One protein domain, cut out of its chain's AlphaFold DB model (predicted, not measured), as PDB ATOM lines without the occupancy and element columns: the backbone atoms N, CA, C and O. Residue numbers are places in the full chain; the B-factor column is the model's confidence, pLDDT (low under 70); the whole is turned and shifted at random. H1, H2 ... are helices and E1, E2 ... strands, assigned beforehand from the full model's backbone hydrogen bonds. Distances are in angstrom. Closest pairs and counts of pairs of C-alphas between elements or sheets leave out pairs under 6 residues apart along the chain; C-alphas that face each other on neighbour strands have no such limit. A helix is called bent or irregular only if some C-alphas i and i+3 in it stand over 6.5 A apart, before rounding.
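What this domain is: This is residues 15 to 143 and 152 to 165 of the 277 residues of an uncharacterized protein of Bdellovibrionaceae bacterium (UniProt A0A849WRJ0). A cluster of helices is built round H4 and a small hairpin of two strands, E1 and E2; H2 packs on E2 and crosses H4 with its first residues, while H3 makes a corner with H4 at residues 56 to 60. H6 crosses near H4, H7 has its last turns near E1, and H5 lies far out at one end, with a long loop, residues 110 to 124, between it and H6. The printed part has 143 residues, with seven named helices and two named strands in the order H1 H2 H3 H4 E1 E2 H5 H6 H7; the strands are antiparallel, in the order E1 - E2, and the class is mostly helix. The whole is compact, with a radius of gyration of the C-alphas of 15.3 A and spans of 47 by 32 by 29 A.

Where its parts are: E1 is residues 72 to 76, 13.1 A long, and E2 is residues 82 to 86, 13.2 A. H2, residues 24 to 39, is 22.6 A long; it has a kink of 35 degrees near residue 33 and is irregular, with C-alphas 35 and 38 9.2 A apart. H4 is residues 56 to 68, 18.6 A, with C-alpha 56 at (9.098, 56.198, 135.009). H3 is residues 45 to 52, H5 residues 97 to 109, 18.4 A, H6 residues 125 to 135, 15.3 A, and H7 residues 153 to 163, 15.8 A. H1, residues 15 to 18, begins at C-alpha 15 (17.779, 31.542, 138.346); H7 ends at C-alpha 163 (6.559, 48.538, 116.092).

How they stand to each other: E1 and E2 form a hairpin, antiparallel at 155 degrees, with N 73 and O 85 2.9 A apart and N 75 and O 83 2.8 A, both within hydrogen-bond range. The closest C-alphas of H2 and E2 are those of Leu 33 and Phe 86, 5.3 A. H2 touches H4 with residues 25 to 29 alone, closest at the C-alphas of Glu 26 and Ala 62, 4.8 A, at a steep tilt of 70.0 degrees, only just short of about perpendicular, the same way. H4 touches H3 with residues 56 to 60 alone, about perpendicular at 87 degrees; the closest C-alphas are those of Ala 49 and Val 56, 5.3 A. H4 and H6 are close but not clearly touching, with the C-alphas of Arg 65 and Phe 132 7.1 A apart. H4 and H7 are near each other. H5 only just touches H1, with 3 pairs of C-alphas within 8 A, the closest those of His 15 and Ile 99, 6.7 A; H5 and H6 are apart. Each O i to N i+4 pair is within hydrogen-bond range in H3, H4, H5, H6 and H7, and 10 of 12 are in H2; H1 is too short for such a pair.

The domain as a whole: The C-alphas farthest apart are those of Gly 111 and Val 152, 49.1 A. Residues 144 to 151 are not printed, and C-alphas 143 and 152 are 18.3 A apart across this cut. The link from H5 to H6, 15 residues, is long. The mean pLDDT of the printed part is 78.1; it is under 70 at residues 17 to 20, 43 to 44, 76 to 81, 141 to 143 and 152 to 165.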
ATOM      1  N   HIS A  15      16.642  30.941 139.052       70.19
ATOM      2  CA  HIS A  15      17.779  31.542 138.346       70.19
ATOM      3  C   HIS A  15      17.533  32.976 137.862       70.19
ATOM      4  O   HIS A  15      18.486  33.722 137.695       70.19
ATOM      5  N   LEU A  16      16.287  33.414 137.671       72.19
ATOM      6  CA  LEU A  16      15.995  34.824 137.390       72.19
ATOM      7  C   LEU A  16      15.999  35.685 138.664       72.19
ATOM      8  O   LEU A  16      16.206  36.893 138.578       72.19
ATOM      9  N   ASP A  17      15.808  35.084 139.845       69.31
ATOM     10  CA  ASP A  17      15.810  35.817 141.122       69.31
ATOM     11  C   ASP A  17      17.186  35.877 141.786       69.31
ATOM     12  O   ASP A  17      17.616  36.919 142.282       69.31
ATOM     13  N   THR A  18      17.884  34.743 141.788       65.31
ATOM     14  CA  THR A  18      19.104  34.528 142.578       65.31
ATOM     15  C   THR A  18      20.380  34.947 141.862       65.31
ATOM     16  O   THR A  18      21.373  35.249 142.517       65.31
ATOM     17  N   TYR A  19      20.375  34.990 140.529       63.50
ATOM     18  CA  TYR A  19      21.606  35.092 139.745       63.50
ATOM     19  C   TYR A  19      22.095  36.521 139.485       63.50
ATOM     20  O   TYR A  19      23.035  36.714 138.725       63.50
ATOM     21  N   GLY A  20      21.453  37.536 140.078       68.69
ATOM     22  CA  GLY A  20      21.864  38.946 139.966       68.69
ATOM     23  C   GLY A  20      21.761  39.561 138.562       68.69
ATOM     24  O   GLY A  20      22.000  40.754 138.409       68.69
ATOM     25  N   PHE A  21      21.378  38.774 137.555       81.00
ATOM     26  CA  PHE A  21      21.273  39.192 136.158       81.00
ATOM     27  C   PHE A  21      20.195  40.258 135.928       81.00
ATOM     28  O   PHE A  21      20.379  41.190 135.143       81.00
ATOM     29  N   LEU A  22      19.069  40.122 136.634       87.62
ATOM     30  CA  LEU A  22      18.000  41.110 136.658       87.62
ATOM     31  C   LEU A  22      18.157  42.023 137.873       87.62
ATOM     32  O   LEU A  22      18.390  41.544 138.985       87.62
ATOM     33  N   ASN A  23      17.971  43.327 137.682       87.94
ATOM     34  CA  ASN A  23      17.890  44.266 138.804       87.94
ATOM     35  C   ASN A  23      16.508  44.226 139.483       87.94
ATOM     36  O   ASN A  23      15.562  43.609 138.989       87.94
ATOM     37  N   GLU A  24      16.374  44.900 140.627       86.75
ATOM     38  CA  GLU A  24      15.122  44.888 141.396       86.75
ATOM     39  C   GLU A  24      13.933  45.518 140.653       86.75
ATOM     40  O   GLU A  24      12.803  45.057 140.824       86.75
ATOM     41  N   ASP A  25      14.163  46.497 139.774       90.00
ATOM     42  CA  ASP A  25      13.101  47.088 138.951       90.00
ATOM     43  C   ASP A  25      12.566  46.067 137.931       90.00
ATOM     44  O   ASP A  25      11.357  45.870 137.801       90.00
ATOM     45  N   GLU A  26      13.466  45.360 137.242       90.56
ATOM     46  CA  GLU A  26      13.154  44.295 136.281       90.56
ATOM     47  C   GLU A  26      12.426  43.130 136.955       90.56
ATOM     48  O   GLU A  26      11.384  42.680 136.467       90.56
ATOM     49  N   LYS A  27      12.910  42.684 138.119       89.00
ATOM     50  CA  LYS A  27      12.236  41.653 138.919       89.00
ATOM     51  C   LYS A  27      10.845  42.100 139.357       89.00
ATOM     52  O   LYS A  27       9.898  41.319 139.272       89.00
ATOM     53  N   SER A  28      10.696  43.346 139.801       88.56
ATOM     54  CA  SER A  28       9.410  43.893 140.246       88.56
ATOM     55  C   SER A  28       8.390  43.945 139.109       88.56
ATOM     56  O   SER A  28       7.244  43.522 139.290       88.56
ATOM     57  N   VAL A  29       8.812  44.377 137.915       89.31
ATOM     58  CA  VAL A  29       7.972  44.348 136.709       89.31
ATOM     59  C   VAL A  29       7.578  42.913 136.351       89.31
ATOM     60  O   VAL A  29       6.391  42.644 136.156       89.31
ATOM     61  N   LEU A  30       8.528  41.974 136.321       89.25
ATOM     62  CA  LEU A  30       8.239  40.573 135.997       89.25
ATOM     63  C   LEU A  30       7.269  39.920 136.979       89.25
ATOM     64  O   LEU A  30       6.268  39.345 136.557       89.25
ATOM     65  N   ARG A  31       7.530  40.030 138.287       85.94
ATOM     66  CA  ARG A  31       6.651  39.491 139.338       85.94
ATOM     67  C   ARG A  31       5.236  40.045 139.198       85.94
ATOM     68  O   ARG A  31       4.258  39.318 139.377       85.94
ATOM     69  N   CYS A  32       5.120  41.324 138.844       85.88
ATOM     70  CA  CYS A  32       3.832  41.944 138.595       85.88
ATOM     71  C   CYS A  32       3.110  41.324 137.388       85.88
ATOM     72  O   CYS A  32       1.947  40.934 137.503       85.88
ATOM     73  N   LEU A  33       3.798  41.177 136.254       86.19
ATOM     74  CA  LEU A  33       3.232  40.583 135.040       86.19
ATOM     75  C   LEU A  33       2.831  39.117 135.240       86.19
ATOM     76  O   LEU A  33       1.737  38.727 134.836       86.19
ATOM     77  N   ILE A  34       3.649  38.333 135.946       84.19
ATOM     78  CA  ILE A  34       3.331  36.945 136.314       84.19
ATOM     79  C   ILE A  34       2.057  36.887 137.162       84.19
ATOM     80  O   ILE A  34       1.172  36.067 136.916       84.19
ATOM     81  N   ARG A  35       1.915  37.792 138.139       81.75
ATOM     82  CA  ARG A  35       0.715  37.870 138.986       81.75
ATOM     83  C   ARG A  35      -0.540  38.235 138.188       81.75
ATOM     84  O   ARG A  35      -1.637  37.768 138.515       81.75
ATOM     85  N   LEU A  36      -0.399  39.080 137.171       79.81
ATOM     86  CA  LEU A  36      -1.497  39.465 136.285       79.81
ATOM     87  C   LEU A  36      -1.901  38.318 135.346       79.81
ATOM     88  O   LEU A  36      -3.100  38.149 135.096       79.81
ATOM     89  N   GLY A  37      -0.941  37.493 134.914       79.50
ATOM     90  CA  GLY A  37      -1.156  36.367 134.002       79.50
ATOM     91  C   GLY A  37      -1.764  36.835 132.680       79.50
ATOM     92  O   GLY A  37      -1.394  37.886 132.161       79.50
ATOM     93  N   ASP A  38      -2.778  36.116 132.195       79.25
ATOM     94  CA  ASP A  38      -3.471  36.395 130.924       79.25
ATOM     95  C   ASP A  38      -4.175  37.754 130.856       79.25
ATOM     96  O   ASP A  38      -4.629  38.170 129.794       79.25
ATOM     97  N   ARG A  39      -4.315  38.462 131.985       76.06
ATOM     98  CA  ARG A  39      -4.836  39.835 131.959       76.06
ATOM     99  C   ARG A  39      -3.832  40.800 131.337       76.06
ATOM    100  O   ARG A  39      -4.248  41.825 130.802       76.06
ATOM    101  N   GLY A  40      -2.543  40.481 131.448       78.62
ATOM    102  CA  GLY A  40      -1.456  41.385 131.120       78.62
ATOM    103  C   GLY A  40      -1.540  42.703 131.888       78.62
ATOM    104  O   GLY A  40      -2.408  42.937 132.735       78.62
ATOM    105  N   TRP A  41      -0.610  43.593 131.586       78.94
ATOM    106  CA  TRP A  41      -0.612  44.962 132.061       78.94
ATOM    107  C   TRP A  41      -0.969  45.900 130.917       78.94
ATOM    108  O   TRP A  41      -0.286  45.902 129.902       78.94
ATOM    109  N   PHE A  42      -1.978  46.752 131.103       72.94
ATOM    110  CA  PHE A  42      -2.444  47.700 130.081       72.94
ATOM    111  C   PHE A  42      -2.530  49.157 130.572       72.94
ATOM    112  O   PHE A  42      -2.999  50.025 129.842       72.94
ATOM    113  N   TYR A  43      -2.130  49.453 131.817       66.12
ATOM    114  CA  TYR A  43      -2.162  50.825 132.346       66.12
ATOM    115  C   TYR A  43      -0.948  51.637 131.883       66.12
ATOM    116  O   TYR A  43       0.152  51.097 131.787       66.12
ATOM    117  N   GLY A  44      -1.125  52.949 131.711       69.19
ATOM    118  CA  GLY A  44      -0.032  53.857 131.359       69.19
ATOM    119  C   GLY A  44       1.123  53.862 132.372       69.19
ATOM    120  O   GLY A  44       0.920  53.704 133.583       69.19
ATOM    121  N   ASP A  45       2.334  54.105 131.865       73.06
ATOM    122  CA  ASP A  45       3.603  54.005 132.600       73.06
ATOM    123  C   ASP A  45       3.627  54.789 133.916       73.06
ATOM    124  O   ASP A  45       4.191  54.316 134.896       73.06
ATOM    125  N   LYS A  46       2.970  55.953 133.988       73.62
ATOM    126  CA  LYS A  46       2.930  56.776 135.211       73.62
ATOM    127  C   LYS A  46       2.231  56.071 136.378       73.62
ATOM    128  O   LYS A  46       2.703  56.133 137.512       73.62
ATOM    129  N   LYS A  47       1.115  55.384 136.116       73.50
ATOM    130  CA  LYS A  47       0.355  54.662 137.151       73.50
ATOM    131  C   LYS A  47       1.106  53.407 137.599       73.50
ATOM    132  O   LYS A  47       1.129  53.096 138.785       73.50
ATOM    133  N   LEU A  48       1.748  52.725 136.651       74.75
ATOM    134  CA  LEU A  48       2.598  51.560 136.896       74.75
ATOM    135  C   LEU A  48       3.815  51.912 137.757       74.75
ATOM    136  O   LEU A  48       4.030  51.298 138.796       74.75
ATOM    137  N   ALA A  49       4.545  52.948 137.351       80.50
ATOM    138  CA  ALA A  49       5.702  53.484 138.058       80.50
ATOM    139  C   ALA A  49       5.355  53.795 139.518       80.50
ATOM    140  O   ALA A  49       6.005  53.302 140.435       80.50
ATOM    141  N   LYS A  50       4.247  54.517 139.737       79.00
ATOM    142  CA  LYS A  50       3.751  54.832 141.081       79.00
ATOM    143  C   LYS A  50       3.419  53.580 141.899       79.00
ATOM    144  O   LYS A  50       3.795  53.511 143.062       79.00
ATOM    145  N   ASN A  51       2.729  52.604 141.310       77.44
ATOM    146  CA  ASN A  51       2.320  51.387 142.016       77.44
ATOM    147  C   ASN A  51       3.497  50.474 142.382       77.44
ATOM    148  O   ASN A  51       3.428  49.789 143.397       77.44
ATOM    149  N   LEU A  52       4.546  50.445 141.557       82.62
ATOM    150  CA  LEU A  52       5.752  49.663 141.831       82.62
ATOM    151  C   LEU A  52       6.801  50.435 142.646       82.62
ATOM    152  O   LEU A  52       7.782  49.835 143.066       82.62
ATOM    153  N   GLY A  53       6.620  51.741 142.865       82.88
ATOM    154  CA  GLY A  53       7.631  52.588 143.507       82.88
ATOM    155  C   GLY A  53       8.877  52.816 142.641       82.88
ATOM    156  O   GLY A  53       9.933  53.148 143.167       82.88
ATOM    157  N   ILE A  54       8.759  52.645 141.322       84.69
ATOM    158  CA  ILE A  54       9.861  52.736 140.355       84.69
ATOM    159  C   ILE A  54       9.745  54.062 139.599       84.69
ATOM    160  O   ILE A  54       8.649  54.468 139.214       84.69
ATOM    161  N   GLY A  55      10.858  54.747 139.331       81.00
ATOM    162  CA  GLY A  55      10.842  55.933 138.468       81.00
ATOM    163  C   GLY A  55      10.403  55.590 137.038       81.00
ATOM    164  O   GLY A  55      10.795  54.559 136.502       81.00
ATOM    165  N   VAL A  56       9.635  56.460 136.369       83.31
ATOM    166  CA  VAL A  56       9.098  56.198 135.009       83.31
ATOM    167  C   VAL A  56      10.195  55.794 134.015       83.31
ATOM    168  O   VAL A  56      10.009  54.873 133.223       83.31
ATOM    169  N   TYR A  57      11.363  56.434 134.088       84.38
ATOM    170  CA  TYR A  57      12.530  56.069 133.282       84.38
ATOM    171  C   TYR A  57      13.016  54.640 133.550       84.38
ATOM    172  O   TYR A  57      13.221  53.872 132.612       84.38
ATOM    173  N   HIS A  58      13.166  54.276 134.823       85.88
ATOM    174  CA  HIS A  58      13.631  52.955 135.239       85.88
ATOM    175  C   HIS A  58      12.629  51.866 134.861       85.88
ATOM    176  O   HIS A  58      13.020  50.822 134.351       85.88
ATOM    177  N   LEU A  59      11.334  52.157 134.986       88.19
ATOM    178  CA  LEU A  59      10.271  51.283 134.514       88.19
ATOM    179  C   LEU A  59      10.369  51.039 133.001       88.19
ATOM    180  O   LEU A  59      10.292  49.898 132.552       88.19
ATOM    181  N   ARG A  60      10.531  52.101 132.203       84.62
ATOM    182  CA  ARG A  60      10.674  51.991 130.742       84.62
ATOM    183  C   ARG A  60      11.906  51.176 130.365       84.62
ATOM    184  O   ARG A  60      11.790  50.234 129.584       84.62
ATOM    185  N   ARG A  61      13.048  51.469 130.992       87.50
ATOM    186  CA  ARG A  61      14.287  50.703 130.832       87.50
ATOM    187  C   ARG A  61      14.091  49.224 131.166       87.50
ATOM    188  O   ARG A  61      14.517  48.374 130.392       87.50
ATOM    189  N   ALA A  62      13.437  48.925 132.289       90.44
ATOM    190  CA  ALA A  62      13.154  47.562 132.723       90.44
ATOM    191  C   ALA A  62      12.293  46.823 131.691       90.44
ATOM    192  O   ALA A  62      12.667  45.736 131.266       90.44
ATOM    193  N   LYS A  63      11.198  47.430 131.208       88.94
ATOM    194  CA  LYS A  63      10.360  46.835 130.150       88.94
ATOM    195  C   LYS A  63      11.170  46.502 128.894       88.94
ATOM    196  O   LYS A  63      11.065  45.389 128.395       88.94
ATOM    197  N   LEU A  64      11.995  47.431 128.407       88.00
ATOM    198  CA  LEU A  64      12.808  47.209 127.205       88.00
ATOM    199  C   LEU A  64      13.833  46.088 127.404       88.00
ATOM    200  O   LEU A  64      13.943  45.204 126.560       88.00
ATOM    201  N   ARG A  65      14.541  46.068 128.539       91.50
ATOM    202  CA  ARG A  65      15.497  44.992 128.851       91.50
ATOM    203  C   ARG A  65      14.808  43.638 128.915       91.50
ATOM    204  O   ARG A  65      15.256  42.698 128.270       91.50
ATOM    205  N   LEU A  66      13.687  43.555 129.625       91.88
ATOM    206  CA  LEU A  66      12.883  42.338 129.720       91.88
ATOM    207  C   LEU A  66      12.350  41.874 128.359       91.88
ATOM    208  O   LEU A  66      12.237  40.671 128.128       91.88
ATOM    209  N   HIS A  67      12.035  42.810 127.462       89.69
ATOM    210  CA  HIS A  67      11.596  42.501 126.107       89.69
ATOM    211  C   HIS A  67      12.733  41.915 125.260       89.69
ATOM    212  O   HIS A  67      12.547  40.865 124.654       89.69
ATOM    213  N   VAL A  68      13.930  42.518 125.294       89.62
ATOM    214  CA  VAL A  68      15.125  41.993 124.596       89.62
ATOM    215  C   VAL A  68      15.508  40.596 125.093       89.62
ATOM    216  O   VAL A  68      15.961  39.761 124.311       89.62
ATOM    217  N   LEU A  69      15.299  40.329 126.382       91.31
ATOM    218  CA  LEU A  69      15.516  39.015 126.991       91.31
ATOM    219  C   LEU A  69      14.420  37.994 126.653       91.31
ATOM    220  O   LEU A  69      14.505  36.846 127.088       91.31
ATOM    221  N   GLY A  70      13.373  38.385 125.924       88.81
ATOM    222  CA  GLY A  70      12.246  37.514 125.589       88.81
ATOM    223  C   GLY A  70      11.385  37.116 126.794       88.81
ATOM    224  O   GLY A  70      10.581  36.197 126.687       88.81
ATOM    225  N   LEU A  71      11.539  37.791 127.939       90.12
ATOM    226  CA  LEU A  71      10.821  37.486 129.185       90.12
ATOM    227  C   LEU A  71       9.437  38.139 129.245       90.12
ATOM    228  O   LEU A  71       8.580  37.732 130.035       90.12
ATOM    229  N   ILE A  72       9.208  39.157 128.415       90.06
ATOM    230  CA  ILE A  72       7.892  39.760 128.227       90.06
ATOM    231  C   ILE A  72       7.532  39.802 126.747       90.06
ATOM    232  O   ILE A  72       8.358  40.137 125.895       90.06
ATOM    233  N   ARG A  73       6.262  39.523 126.458       86.75
ATOM    234  CA  ARG A  73       5.665  39.785 125.150       86.75
ATOM    235  C   ARG A  73       4.823  41.049 125.218       86.75
ATOM    236  O   ARG A  73       4.174  41.328 126.229       86.75
ATOM    237  N   ILE A  74       4.834  41.804 124.132       83.75
ATOM    238  CA  ILE A  74       4.081  43.044 124.007       83.75
ATOM    239  C   ILE A  74       3.059  42.831 122.900       83.75
ATOM    240  O   ILE A  74       3.412  42.480 121.778       83.75
ATOM    241  N   GLU A  75       1.786  43.026 123.216       78.81
ATOM    242  CA  GLU A  75       0.712  42.978 122.234       78.81
ATOM    243  C   GLU A  75       0.171  44.386 122.022       78.81
ATOM    244  O   GLU A  75      -0.244  45.072 122.960       78.81
ATOM    245  N   LYS A  76       0.168  44.822 120.763       66.06
ATOM    246  CA  LYS A  76      -0.421  46.095 120.365       66.06
ATOM    247  C   LYS A  76      -1.946  45.988 120.415       66.06
ATOM    248  O   LYS A  76      -2.541  45.104 119.800       66.06
ATOM    249  N   ARG A  77      -2.585  46.903 121.141       61.69
ATOM    250  CA  ARG A  77      -4.037  47.027 121.296       61.69
ATOM    251  C   ARG A  77      -4.502  48.371 120.726       61.69
ATOM    252  O   ARG A  77      -4.864  49.277 121.467       61.69
ATOM    253  N   GLY A  78      -4.503  48.502 119.403       55.25
ATOM    254  CA  GLY A  78      -4.821  49.763 118.717       55.25
ATOM    255  C   GLY A  78      -3.583  50.632 118.472       55.25
ATOM    256  O   GLY A  78      -2.464  50.130 118.511       55.25
ATOM    257  N   SER A  79      -3.765  51.920 118.176       47.12
ATOM    258  CA  SER A  79      -2.677  52.806 117.722       47.12
ATOM    259  C   SER A  79      -1.602  53.071 118.784       47.12
ATOM    260  O   SER A  79      -0.426  53.064 118.435       47.12
ATOM    261  N   GLN A  80      -1.988  53.235 120.055       50.62
ATOM    262  CA  GLN A  80      -1.086  53.708 121.126       50.62
ATOM    263  C   GLN A  80      -1.143  52.897 122.432       50.62
ATOM    264  O   GLN A  80      -0.436  53.198 123.392       50.62
ATOM    265  N   ASN A  81      -1.976  51.855 122.509       61.75
ATOM    266  CA  ASN A  81      -2.066  51.046 123.724       61.75
ATOM    267  C   ASN A  81      -1.317  49.731 123.546       61.75
ATOM    268  O   ASN A  81      -1.578  48.976 122.613       61.75
ATOM    269  N   TYR A  82      -0.433  49.430 124.488       74.25
ATOM    270  CA  TYR A  82       0.285  48.162 124.553       74.25
ATOM    271  C   TYR A  82      -0.162  47.391 125.784       74.25
ATOM    272  O   TYR A  82      -0.289  47.959 126.873       74.25
ATOM    273  N   ILE A  83      -0.390  46.094 125.607       81.38
ATOM    274  CA  ILE A  83      -0.550  45.169 126.717       81.38
ATOM    275  C   ILE A  83       0.736  44.366 126.849       81.38
ATOM    276  O   ILE A  83       1.195  43.736 125.900       81.38
ATOM    277  N   TYR A  84       1.312  44.393 128.040       85.38
ATOM    278  CA  TYR A  84       2.518  43.653 128.371       85.38
ATOM    279  C   TYR A  84       2.116  42.360 129.068       85.38
ATOM    280  O   TYR A  84       1.302  42.385 129.991       85.38
ATOM    281  N   PHE A  85       2.695  41.238 128.667       87.38
ATOM    282  CA  PHE A  85       2.479  39.948 129.311       87.38
ATOM    283  C   PHE A  85       3.818  39.323 129.661       87.38
ATOM    284  O   PHE A  85       4.816  39.540 128.974       87.38
ATOM    285  N   PHE A  86       3.823  38.515 130.713       89.25
ATOM    286  CA  PHE A  86       4.922  37.593 130.941       89.25
ATOM    287  C   PHE A  86       4.946  36.547 129.821       89.25
ATOM    288  O   PHE A  86       3.888  36.039 129.445       89.25
ATOM    289  N   GLN A  87       6.131  36.244 129.296       88.50
ATOM    290  CA  GLN A  87       6.294  35.168 128.328       88.50
ATOM    291  C   GLN A  87       6.506  33.849 129.069       88.50
ATOM    292  O   GLN A  87       7.572  33.609 129.630       88.50
ATOM    293  N   ASP A  88       5.483  33.004 129.074       82.88
ATOM    294  CA  ASP A  88       5.470  31.711 129.759       82.88
ATOM    295  C   ASP A  88       6.182  30.593 128.984       82.88
ATOM    296  O   ASP A  88       6.640  29.626 129.591       82.88
ATOM    297  N   ASP A  89       6.332  30.740 127.666       85.00
ATOM    298  CA  ASP A  89       7.141  29.843 126.837       85.00
ATOM    299  C   ASP A  89       8.647  30.123 126.996       85.00
ATOM    300  O   ASP A  89       9.189  31.065 126.406       85.00
ATOM    301  N   ILE A  90       9.329  29.249 127.744       84.06
ATOM    302  CA  ILE A  90      10.775  29.309 128.007       84.06
ATOM    303  C   ILE A  90      11.628  29.236 126.734       84.06
ATOM    304  O   ILE A  90      12.726  29.788 126.699       84.06
ATOM    305  N   GLN A  91      11.127  28.615 125.659       86.62
ATOM    306  CA  GLN A  91      11.863  28.513 124.394       86.62
ATOM    307  C   GLN A  91      12.045  29.877 123.720       86.62
ATOM    308  O   GLN A  91      12.925  30.040 122.877       86.62
ATOM    309  N   CYS A  92      11.205  30.854 124.068       86.44
ATOM    310  CA  CYS A  92      11.286  32.215 123.549       86.44
ATOM    311  C   CYS A  92      12.253  33.107 124.340       86.44
ATOM    312  O   CYS A  92      12.442  34.264 123.965       86.44
ATOM    313  N   TRP A  93      12.827  32.620 125.442       89.19
ATOM    314  CA  TRP A  93      13.717  33.423 126.269       89.19
ATOM    315  C   TRP A  93      15.113  33.489 125.661       89.19
ATOM    316  O   TRP A  93      15.647  32.505 125.152       89.19
ATOM    317  N   ARG A  94      15.725  34.665 125.766       91.38
ATOM    318  CA  ARG A  94      17.068  34.955 125.274       91.38
ATOM    319  C   ARG A  94      17.942  35.435 126.427       91.38
ATOM    320  O   ARG A  94      18.202  36.625 126.580       91.38
ATOM    321  N   LEU A  95      18.346  34.494 127.275       90.25
ATOM    322  CA  LEU A  95      19.193  34.758 128.440       90.25
ATOM    323  C   LEU A  95      20.666  34.519 128.105       90.25
ATOM    324  O   LEU A  95      21.024  34.277 126.950       90.25
ATOM    325  N   THR A  96      21.538  34.614 129.107       90.94
ATOM    326  CA  THR A  96      22.948  34.284 128.919       90.94
ATOM    327  C   THR A  96      23.177  32.778 128.846       90.94
ATOM    328  O   THR A  96      22.390  31.999 129.385       90.94
ATOM    329  N   GLU A  97      24.274  32.357 128.214       91.50
ATOM    330  CA  GLU A  97      24.664  30.941 128.105       91.50
ATOM    331  C   GLU A  97      24.664  30.239 129.469       91.50
ATOM    332  O   GLU A  97      24.133  29.137 129.603       91.50
ATOM    333  N   ASN A  98      25.179  30.912 130.502       88.44
ATOM    334  CA  ASN A  98      25.222  30.389 131.867       88.44
ATOM    335  C   ASN A  98      23.816  30.123 132.429       88.44
ATOM    336  O   ASN A  98      23.548  29.053 132.974       88.44
ATOM    337  N   ILE A  99      22.892  31.077 132.271       87.38
ATOM    338  CA  ILE A  99      21.528  30.928 132.788       87.38
ATOM    339  C   ILE A  99      20.759  29.875 131.983       87.38
ATOM    340  O   ILE A  99      20.090  29.031 132.578       87.38
ATOM    341  N   ASN A 100      20.897  29.861 130.654       88.38
ATOM    342  CA  ASN A 100      20.271  28.839 129.814       88.38
ATOM    343  C   ASN A 100      20.771  27.431 130.159       88.38
ATOM    344  O   ASN A 100      19.957  26.518 130.261       88.38
ATOM    345  N   ALA A 101      22.071  27.249 130.413       88.56
ATOM    346  CA  ALA A 101      22.620  25.962 130.845       88.56
ATOM    347  C   ALA A 101      22.030  25.500 132.190       88.56
ATOM    348  O   ALA A 101      21.720  24.323 132.364       88.56
ATOM    349  N   LYS A 102      21.813  26.422 133.134       86.00
ATOM    350  CA  LYS A 102      21.177  26.112 134.426       86.00
ATOM    351  C   LYS A 102      19.706  25.748 134.285       86.00
ATOM    352  O   LYS A 102      19.261  24.779 134.894       86.00
ATOM    353  N   LEU A 103      18.971  26.488 133.454       83.94
ATOM    354  CA  LEU A 103      17.579  26.171 133.133       83.94
ATOM    355  C   LEU A 103      17.467  24.809 132.449       83.94
ATOM    356  O   LEU A 103      16.573  24.040 132.787       83.94
ATOM    357  N   GLN A 104      18.398  24.488 131.551       86.12
ATOM    358  CA  GLN A 104      18.464  23.196 130.877       86.12
ATOM    359  C   GLN A 104      18.626  22.042 131.877       86.12
ATOM    360  O   GLN A 104      17.855  21.086 131.844       86.12
ATOM    361  N   VAL A 105      19.569  22.170 132.814       86.12
ATOM    362  CA  VAL A 105      19.810  21.177 133.875       86.12
ATOM    363  C   VAL A 105      18.574  20.987 134.758       86.12
ATOM    364  O   VAL A 105      18.220  19.858 135.091       86.12
ATOM    365  N   ASP A 106      17.902  22.071 135.146       80.62
ATOM    366  CA  ASP A 106      16.701  21.978 135.982       80.62
ATOM    367  C   ASP A 106      15.521  21.357 135.230       80.62
ATOM    368  O   ASP A 106      14.797  20.532 135.789       80.62
ATOM    369  N   HIS A 107      15.352  21.691 133.953       80.50
ATOM    370  CA  HIS A 107      14.303  21.138 133.098       80.50
ATOM    371  C   HIS A 107      14.490  19.630 132.859       80.50
ATOM    372  O   HIS A 107      13.527  18.862 132.916       80.50
ATOM    373  N   GLU A 108      15.737  19.182 132.690       82.44
ATOM    374  CA  GLU A 108      16.089  17.759 132.627       82.44
ATOM    375  C   GLU A 108      15.819  17.040 133.951       82.44
ATOM    376  O   GLU A 108      15.207  15.972 133.950       82.44
ATOM    377  N   LYS A 109      16.193  17.638 135.092       81.38
ATOM    378  CA  LYS A 109      15.903  17.083 136.429       81.38
ATOM    379  C   LYS A 109      14.407  16.944 136.705       81.38
ATOM    380  O   LYS A 109      14.009  16.044 137.439       81.38
ATOM    381  N   MET A 110      13.583  17.816 136.127       77.06
ATOM    382  CA  MET A 110      12.122  17.732 136.198       77.06
ATOM    383  C   MET A 110      11.524  16.680 135.247       77.06
ATOM    384  O   MET A 110      10.311  16.491 135.245       77.06
ATOM    385  N   GLY A 111      12.342  15.996 134.437       77.75
ATOM    386  CA  GLY A 111      11.883  14.994 133.474       77.75
ATOM    387  C   GLY A 111      11.197  15.588 132.241       77.75
ATOM    388  O   GLY A 111      10.472  14.879 131.546       77.75
ATOM    389  N   LEU A 112      11.405  16.879 131.961       76.31
ATOM    390  CA  LEU A 112      10.757  17.600 130.858       76.31
ATOM    391  C   LEU A 112      11.585  17.584 129.557       76.31
ATOM    392  O   LEU A 112      11.160  18.131 128.542       76.31
ATOM    393  N   GLY A 113      12.755  16.939 129.570       82.94
ATOM    394  CA  GLY A 113      13.619  16.772 128.399       82.94
ATOM    395  C   GLY A 113      14.452  18.011 128.057       82.94
ATOM    396  O   GLY A 113      14.688  18.880 128.903       82.94
ATOM    397  N   ARG A 114      14.930  18.079 126.806       86.06
ATOM    398  CA  ARG A 114      15.797  19.167 126.340       86.06
ATOM    399  C   ARG A 114      14.994  20.405 125.939       86.06
ATOM    400  O   ARG A 114      13.989  20.277 125.247       86.06
ATOM    401  N   ILE A 115      15.438  21.593 126.347       83.50
ATOM    402  CA  ILE A 115      14.858  22.855 125.880       83.50
ATOM    403  C   ILE A 115      15.491  23.200 124.531       83.50
ATOM    404  O   ILE A 115      16.710  23.329 124.408       83.50
ATOM    405  N   GLU A 116      14.652  23.396 123.520       88.75
ATOM    406  CA  GLU A 116      15.056  23.936 122.222       88.75
ATOM    407  C   GLU A 116      14.778  25.441 122.201       88.75
ATOM    408  O   GLU A 116      13.660  25.886 121.939       88.75
ATOM    409  N   PHE A 117      15.788  26.244 122.542       84.81
ATOM    410  CA  PHE A 117      15.670  27.701 122.494       84.81
ATOM    411  C   PHE A 117      15.575  28.190 121.043       84.81
ATOM    412  O   PHE A 117      16.360  27.789 120.186       84.81
ATOM    413  N   LYS A 118      14.637  29.104 120.775       87.62
ATOM    414  CA  LYS A 118      14.380  29.670 119.437       87.62
ATOM    415  C   LYS A 118      15.426  30.691 118.997       87.62
ATOM    416  O   LYS A 118      15.464  31.070 117.830       87.62
ATOM    417  N   THR A 119      16.223  31.206 119.924       87.06
ATOM    418  CA  THR A 119      17.202  32.262 119.662       87.06
ATOM    419  C   THR A 119      18.493  31.955 120.394       87.06
ATOM    420  O   THR A 119      18.471  31.438 121.511       87.06
ATOM    421  N   GLU A 120      19.621  32.292 119.770       86.94
ATOM    422  CA  GLU A 120      20.924  32.117 120.401       86.94
ATOM    423  C   GLU A 120      21.053  32.974 121.674       86.94
ATOM    424  O   GLU A 120      20.678  34.162 121.672       86.94
ATOM    425  N   PRO A 121      21.591  32.390 122.763       91.88
ATOM    426  CA  PRO A 121      21.797  33.093 124.018       91.88
ATOM    427  C   PRO A 121      22.860  34.185 123.897       91.88
ATOM    428  O   PRO A 121      23.708  34.201 123.004       91.88
ATOM    429  N   PHE A 122      22.860  35.098 124.863       91.25
ATOM    430  CA  PHE A 122      23.968  36.027 125.023       91.25
ATOM    431  C   PHE A 122      25.176  35.309 125.641       91.25
ATOM    432  O   PHE A 122      25.079  34.704 126.704       91.25
ATOM    433  N   LYS A 123      26.345  35.440 125.013       90.69
ATOM    434  CA  LYS A 123      27.623  34.936 125.557       90.69
ATOM    435  C   LYS A 123      27.891  35.328 127.022       90.69
ATOM    436  O   LYS A 123      28.425  34.537 127.788       90.69
ATOM    437  N   SER A 124      27.529  36.548 127.426       88.88
ATOM    438  CA  SER A 124      27.735  37.062 128.787       88.88
ATOM    439  C   SER A 124      26.795  38.228 129.107       88.88
ATOM    440  O   SER A 124      26.141  38.778 128.214       88.88
ATOM    441  N   ASP A 125      26.766  38.646 130.375       86.94
ATOM    442  CA  ASP A 125      26.047  39.843 130.827       86.94
ATOM    443  C   ASP A 125      26.554  41.109 130.117       86.94
ATOM    444  O   ASP A 125      25.767  41.968 129.723       86.94
ATOM    445  N   GLU A 126      27.868  41.211 129.895       88.50
ATOM    446  CA  GLU A 126      28.487  42.305 129.135       88.50
ATOM    447  C   GLU A 126      28.030  42.308 127.678       88.50
ATOM    448  O   GLU A 126      27.685  43.362 127.144       88.50
ATOM    449  N   HIS A 127      27.961  41.136 127.039       90.50
ATOM    450  CA  HIS A 127      27.461  41.021 125.672       90.50
ATOM    451  C   HIS A 127      26.005  41.492 125.568       90.50
ATOM    452  O   HIS A 127      25.675  42.263 124.665       90.50
ATOM    453  N   PHE A 128      25.151  41.107 126.523       89.62
ATOM    454  CA  PHE A 128      23.781  41.611 126.599       89.62
ATOM    455  C   PHE A 128      23.735  43.129 126.815       89.62
ATOM    456  O   PHE A 128      23.003  43.825 126.115       89.62
ATOM    457  N   ASN A 129      24.514  43.664 127.757       87.69
ATOM    458  CA  ASN A 129      24.509  45.096 128.053       87.69
ATOM    459  C   ASN A 129      25.013  45.936 126.870       87.69
ATOM    460  O   ASN A 129      24.422  46.976 126.590       87.69
ATOM    461  N   ASN A 130      26.029  45.466 126.141       84.94
ATOM    462  CA  ASN A 130      26.517  46.112 124.921       84.94
ATOM    463  C   ASN A 130      25.453  46.096 123.821       84.94
ATOM    464  O   ASN A 130      25.169  47.136 123.230       84.94
ATOM    465  N   TYR A 131      24.816  44.944 123.595       87.25
ATOM    466  CA  TYR A 131      23.713  44.822 122.643       87.25
ATOM    467  C   TYR A 131      22.550  45.759 123.005       87.25
ATOM    468  O   TYR A 131      22.034  46.486 122.159       87.25
ATOM    469  N   PHE A 132      22.173  45.803 124.285       86.25
ATOM    470  CA  PHE A 132      21.123  46.688 124.780       86.25
ATOM    471  C   PHE A 132      21.486  48.168 124.621       86.25
ATOM    472  O   PHE A 132      20.639  48.954 124.217       86.25
ATOM    473  N   ALA A 133      22.726  48.561 124.921       82.56
ATOM    474  CA  ALA A 133      23.179  49.945 124.788       82.56
ATOM    475  C   ALA A 133      23.242  50.408 123.325       82.56
ATOM    476  O   ALA A 133      22.957  51.571 123.050       82.56
ATOM    477  N   GLN A 134      23.581  49.511 122.394       82.81
ATOM    478  CA  GLN A 134      23.537  49.789 120.956       82.81
ATOM    479  C   GLN A 134      22.101  49.991 120.466       82.81
ATOM    480  O   GLN A 134      21.837  50.935 119.731       82.81
ATOM    481  N   MET A 135      21.181  49.128 120.906       76.06
ATOM    482  CA  MET A 135      19.761  49.205 120.551       76.06
ATOM    483  C   MET A 135      19.059  50.405 121.201       76.06
ATOM    484  O   MET A 135      18.225  51.040 120.579       76.06
ATOM    485  N   PHE A 136      19.394  50.719 122.454       81.44
ATOM    486  CA  PHE A 136      18.687  51.700 123.280       81.44
ATOM    487  C   PHE A 136      19.672  52.626 124.000       81.44
ATOM    488  O   PHE A 136      19.773  52.640 125.233       81.44
ATOM    489  N   SER A 137      20.398  53.433 123.230       78.25
ATOM    490  CA  SER A 137      21.471  54.311 123.726       78.25
ATOM    491  C   SER A 137      21.018  55.265 124.843       78.25
ATOM    492  O   SER A 137      21.715  55.416 125.848       78.25
ATOM    493  N   LYS A 138      19.796  55.815 124.760       78.12
ATOM    494  CA  LYS A 138      19.181  56.669 125.804       78.12
ATOM    495  C   LYS A 138      18.994  55.951 127.155       78.12
ATOM    496  O   LYS A 138      18.904  56.588 128.211       78.12
ATOM    497  N   PHE A 139      18.946  54.619 127.150       81.06
ATOM    498  CA  PHE A 139      18.770  53.774 128.335       81.06
ATOM    499  C   PHE A 139      20.052  53.055 128.786       81.06
ATOM    500  O   PHE A 139      20.029  52.345 129.801       81.06
ATOM    501  N   ALA A 140      21.172  53.258 128.085       75.62
ATOM    502  CA  ALA A 140      22.432  52.560 128.332       75.62
ATOM    503  C   ALA A 140      22.958  52.775 129.762       75.62
ATOM    504  O   ALA A 140      23.255  51.812 130.470       75.62
ATOM    505  N   ASN A 141      22.975  54.025 130.239       68.62
ATOM    506  CA  ASN A 141      23.700  54.401 131.460       68.62
ATOM    507  C   ASN A 141      22.964  54.136 132.785       68.62
ATOM    508  O   ASN A 141      23.495  54.459 133.845       68.62
ATOM    509  N   GLY A 142      21.750  53.568 132.773       60.56
ATOM    510  CA  GLY A 142      21.021  53.145 133.985       60.56
ATOM    511  C   GLY A 142      20.642  54.254 134.984       60.56
ATOM    512  O   GLY A 142      19.845  54.007 135.884       60.56
ATOM    513  N   ARG A 143      21.157  55.475 134.817       58.84
ATOM    514  CA  ARG A 143      20.890  56.680 135.605       58.84
ATOM    515  C   ARG A 143      20.473  57.792 134.645       58.84
ATOM    516  O   ARG A 143      21.217  58.112 133.720       58.84
ATOM    517  N   VAL A 152       7.860  63.293 126.858       41.34
ATOM    518  CA  VAL A 152       7.041  63.236 125.631       41.34
ATOM    519  C   VAL A 152       7.788  62.548 124.478       41.34
ATOM    520  O   VAL A 152       7.225  61.637 123.876       41.34
ATOM    521  N   GLU A 153       9.067  62.871 124.237       41.44
ATOM    522  CA  GLU A 153       9.888  62.224 123.186       41.44
ATOM    523  C   GLU A 153      10.058  60.716 123.417       41.44
ATOM    524  O   GLU A 153       9.989  59.913 122.489       41.44
ATOM    525  N   ILE A 154      10.205  60.300 124.678       47.72
ATOM    526  CA  ILE A 154      10.424  58.890 125.022       47.72
ATOM    527  C   ILE A 154       9.162  58.027 124.770       47.72
ATOM    528  O   ILE A 154       9.273  56.808 124.663       47.72
ATOM    529  N   VAL A 155       7.956  58.614 124.692       42.59
ATOM    530  CA  VAL A 155       6.708  57.864 124.411       42.59
ATOM    531  C   VAL A 155       6.599  57.502 122.928       42.59
ATOM    532  O   VAL A 155       6.261  56.362 122.620       42.59
ATOM    533  N   GLN A 156       6.950  58.428 122.032       42.22
ATOM    534  CA  GLN A 156       6.866  58.231 120.579       42.22
ATOM    535  C   GLN A 156       7.949  57.280 120.038       42.22
ATOM    536  O   GLN A 156       7.696  56.516 119.110       42.22
ATOM    537  N   GLU A 157       9.142  57.246 120.639       46.41
ATOM    538  CA  GLU A 157      10.202  56.311 120.218       46.41
ATOM    539  C   GLU A 157       9.960  54.874 120.708       46.41
ATOM    540  O   GLU A 157      10.189  53.930 119.955       46.41
ATOM    541  N   LEU A 158       9.392  54.686 121.913       46.78
ATOM    542  CA  LEU A 158       8.945  53.362 122.376       46.78
ATOM    543  C   LEU A 158       7.884  52.779 121.423       46.78
ATOM    544  O   LEU A 158       7.837  51.570 121.211       46.78
ATOM    545  N   GLU A 159       7.040  53.641 120.847       47.09
ATOM    546  CA  GLU A 159       6.041  53.287 119.835       47.09
ATOM    547  C   GLU A 159       6.675  52.885 118.496       47.09
ATOM    548  O   GLU A 159       6.221  51.915 117.889       47.09
ATOM    549  N   ALA A 160       7.744  53.560 118.061       45.06
ATOM    550  CA  ALA A 160       8.467  53.235 116.830       45.06
ATOM    551  C   ALA A 160       9.284  51.932 116.945       45.06
ATOM    552  O   ALA A 160       9.234  51.081 116.056       45.06
ATOM    553  N   GLU A 161       9.981  51.717 118.064       45.19
ATOM    554  CA  GLU A 161      10.865  50.558 118.264       45.19
ATOM    555  C   GLU A 161      10.134  49.267 118.649       45.19
ATOM    556  O   GLU A 161      10.528  48.189 118.202       45.19
ATOM    557  N   ILE A 162       9.018  49.344 119.385       46.00
ATOM    558  CA  ILE A 162       8.137  48.178 119.592       46.00
ATOM    559  C   ILE A 162       7.440  47.804 118.274       46.00
ATOM    560  O   ILE A 162       7.252  46.619 117.992       46.00
ATOM    561  N   SER A 163       7.115  48.790 117.426       41.06
ATOM    562  CA  SER A 163       6.559  48.538 116.092       41.06
ATOM    563  C   SER A 163       7.552  47.816 115.168       41.06
ATOM    564  O   SER A 163       7.124  46.965 114.391       41.06
ATOM    565  N   LEU A 164       8.861  48.075 115.304       38.50
ATOM    566  CA  LEU A 164       9.936  47.443 114.520       38.50
ATOM    567  C   LEU A 164      10.167  45.948 114.834       38.50
ATOM    568  O   LEU A 164      10.783  45.260 114.023       38.50
ATOM    569  N   GLN A 165       9.670  45.419 115.965       37.59
ATOM    570  CA  GLN A 165       9.807  43.993 116.330       37.59
ATOM    571  C   GLN A 165       8.493  43.199 116.368       37.59
ATOM    572  O   GLN A 165       8.517  41.972 116.506       37.59
TER     573      GLN A 165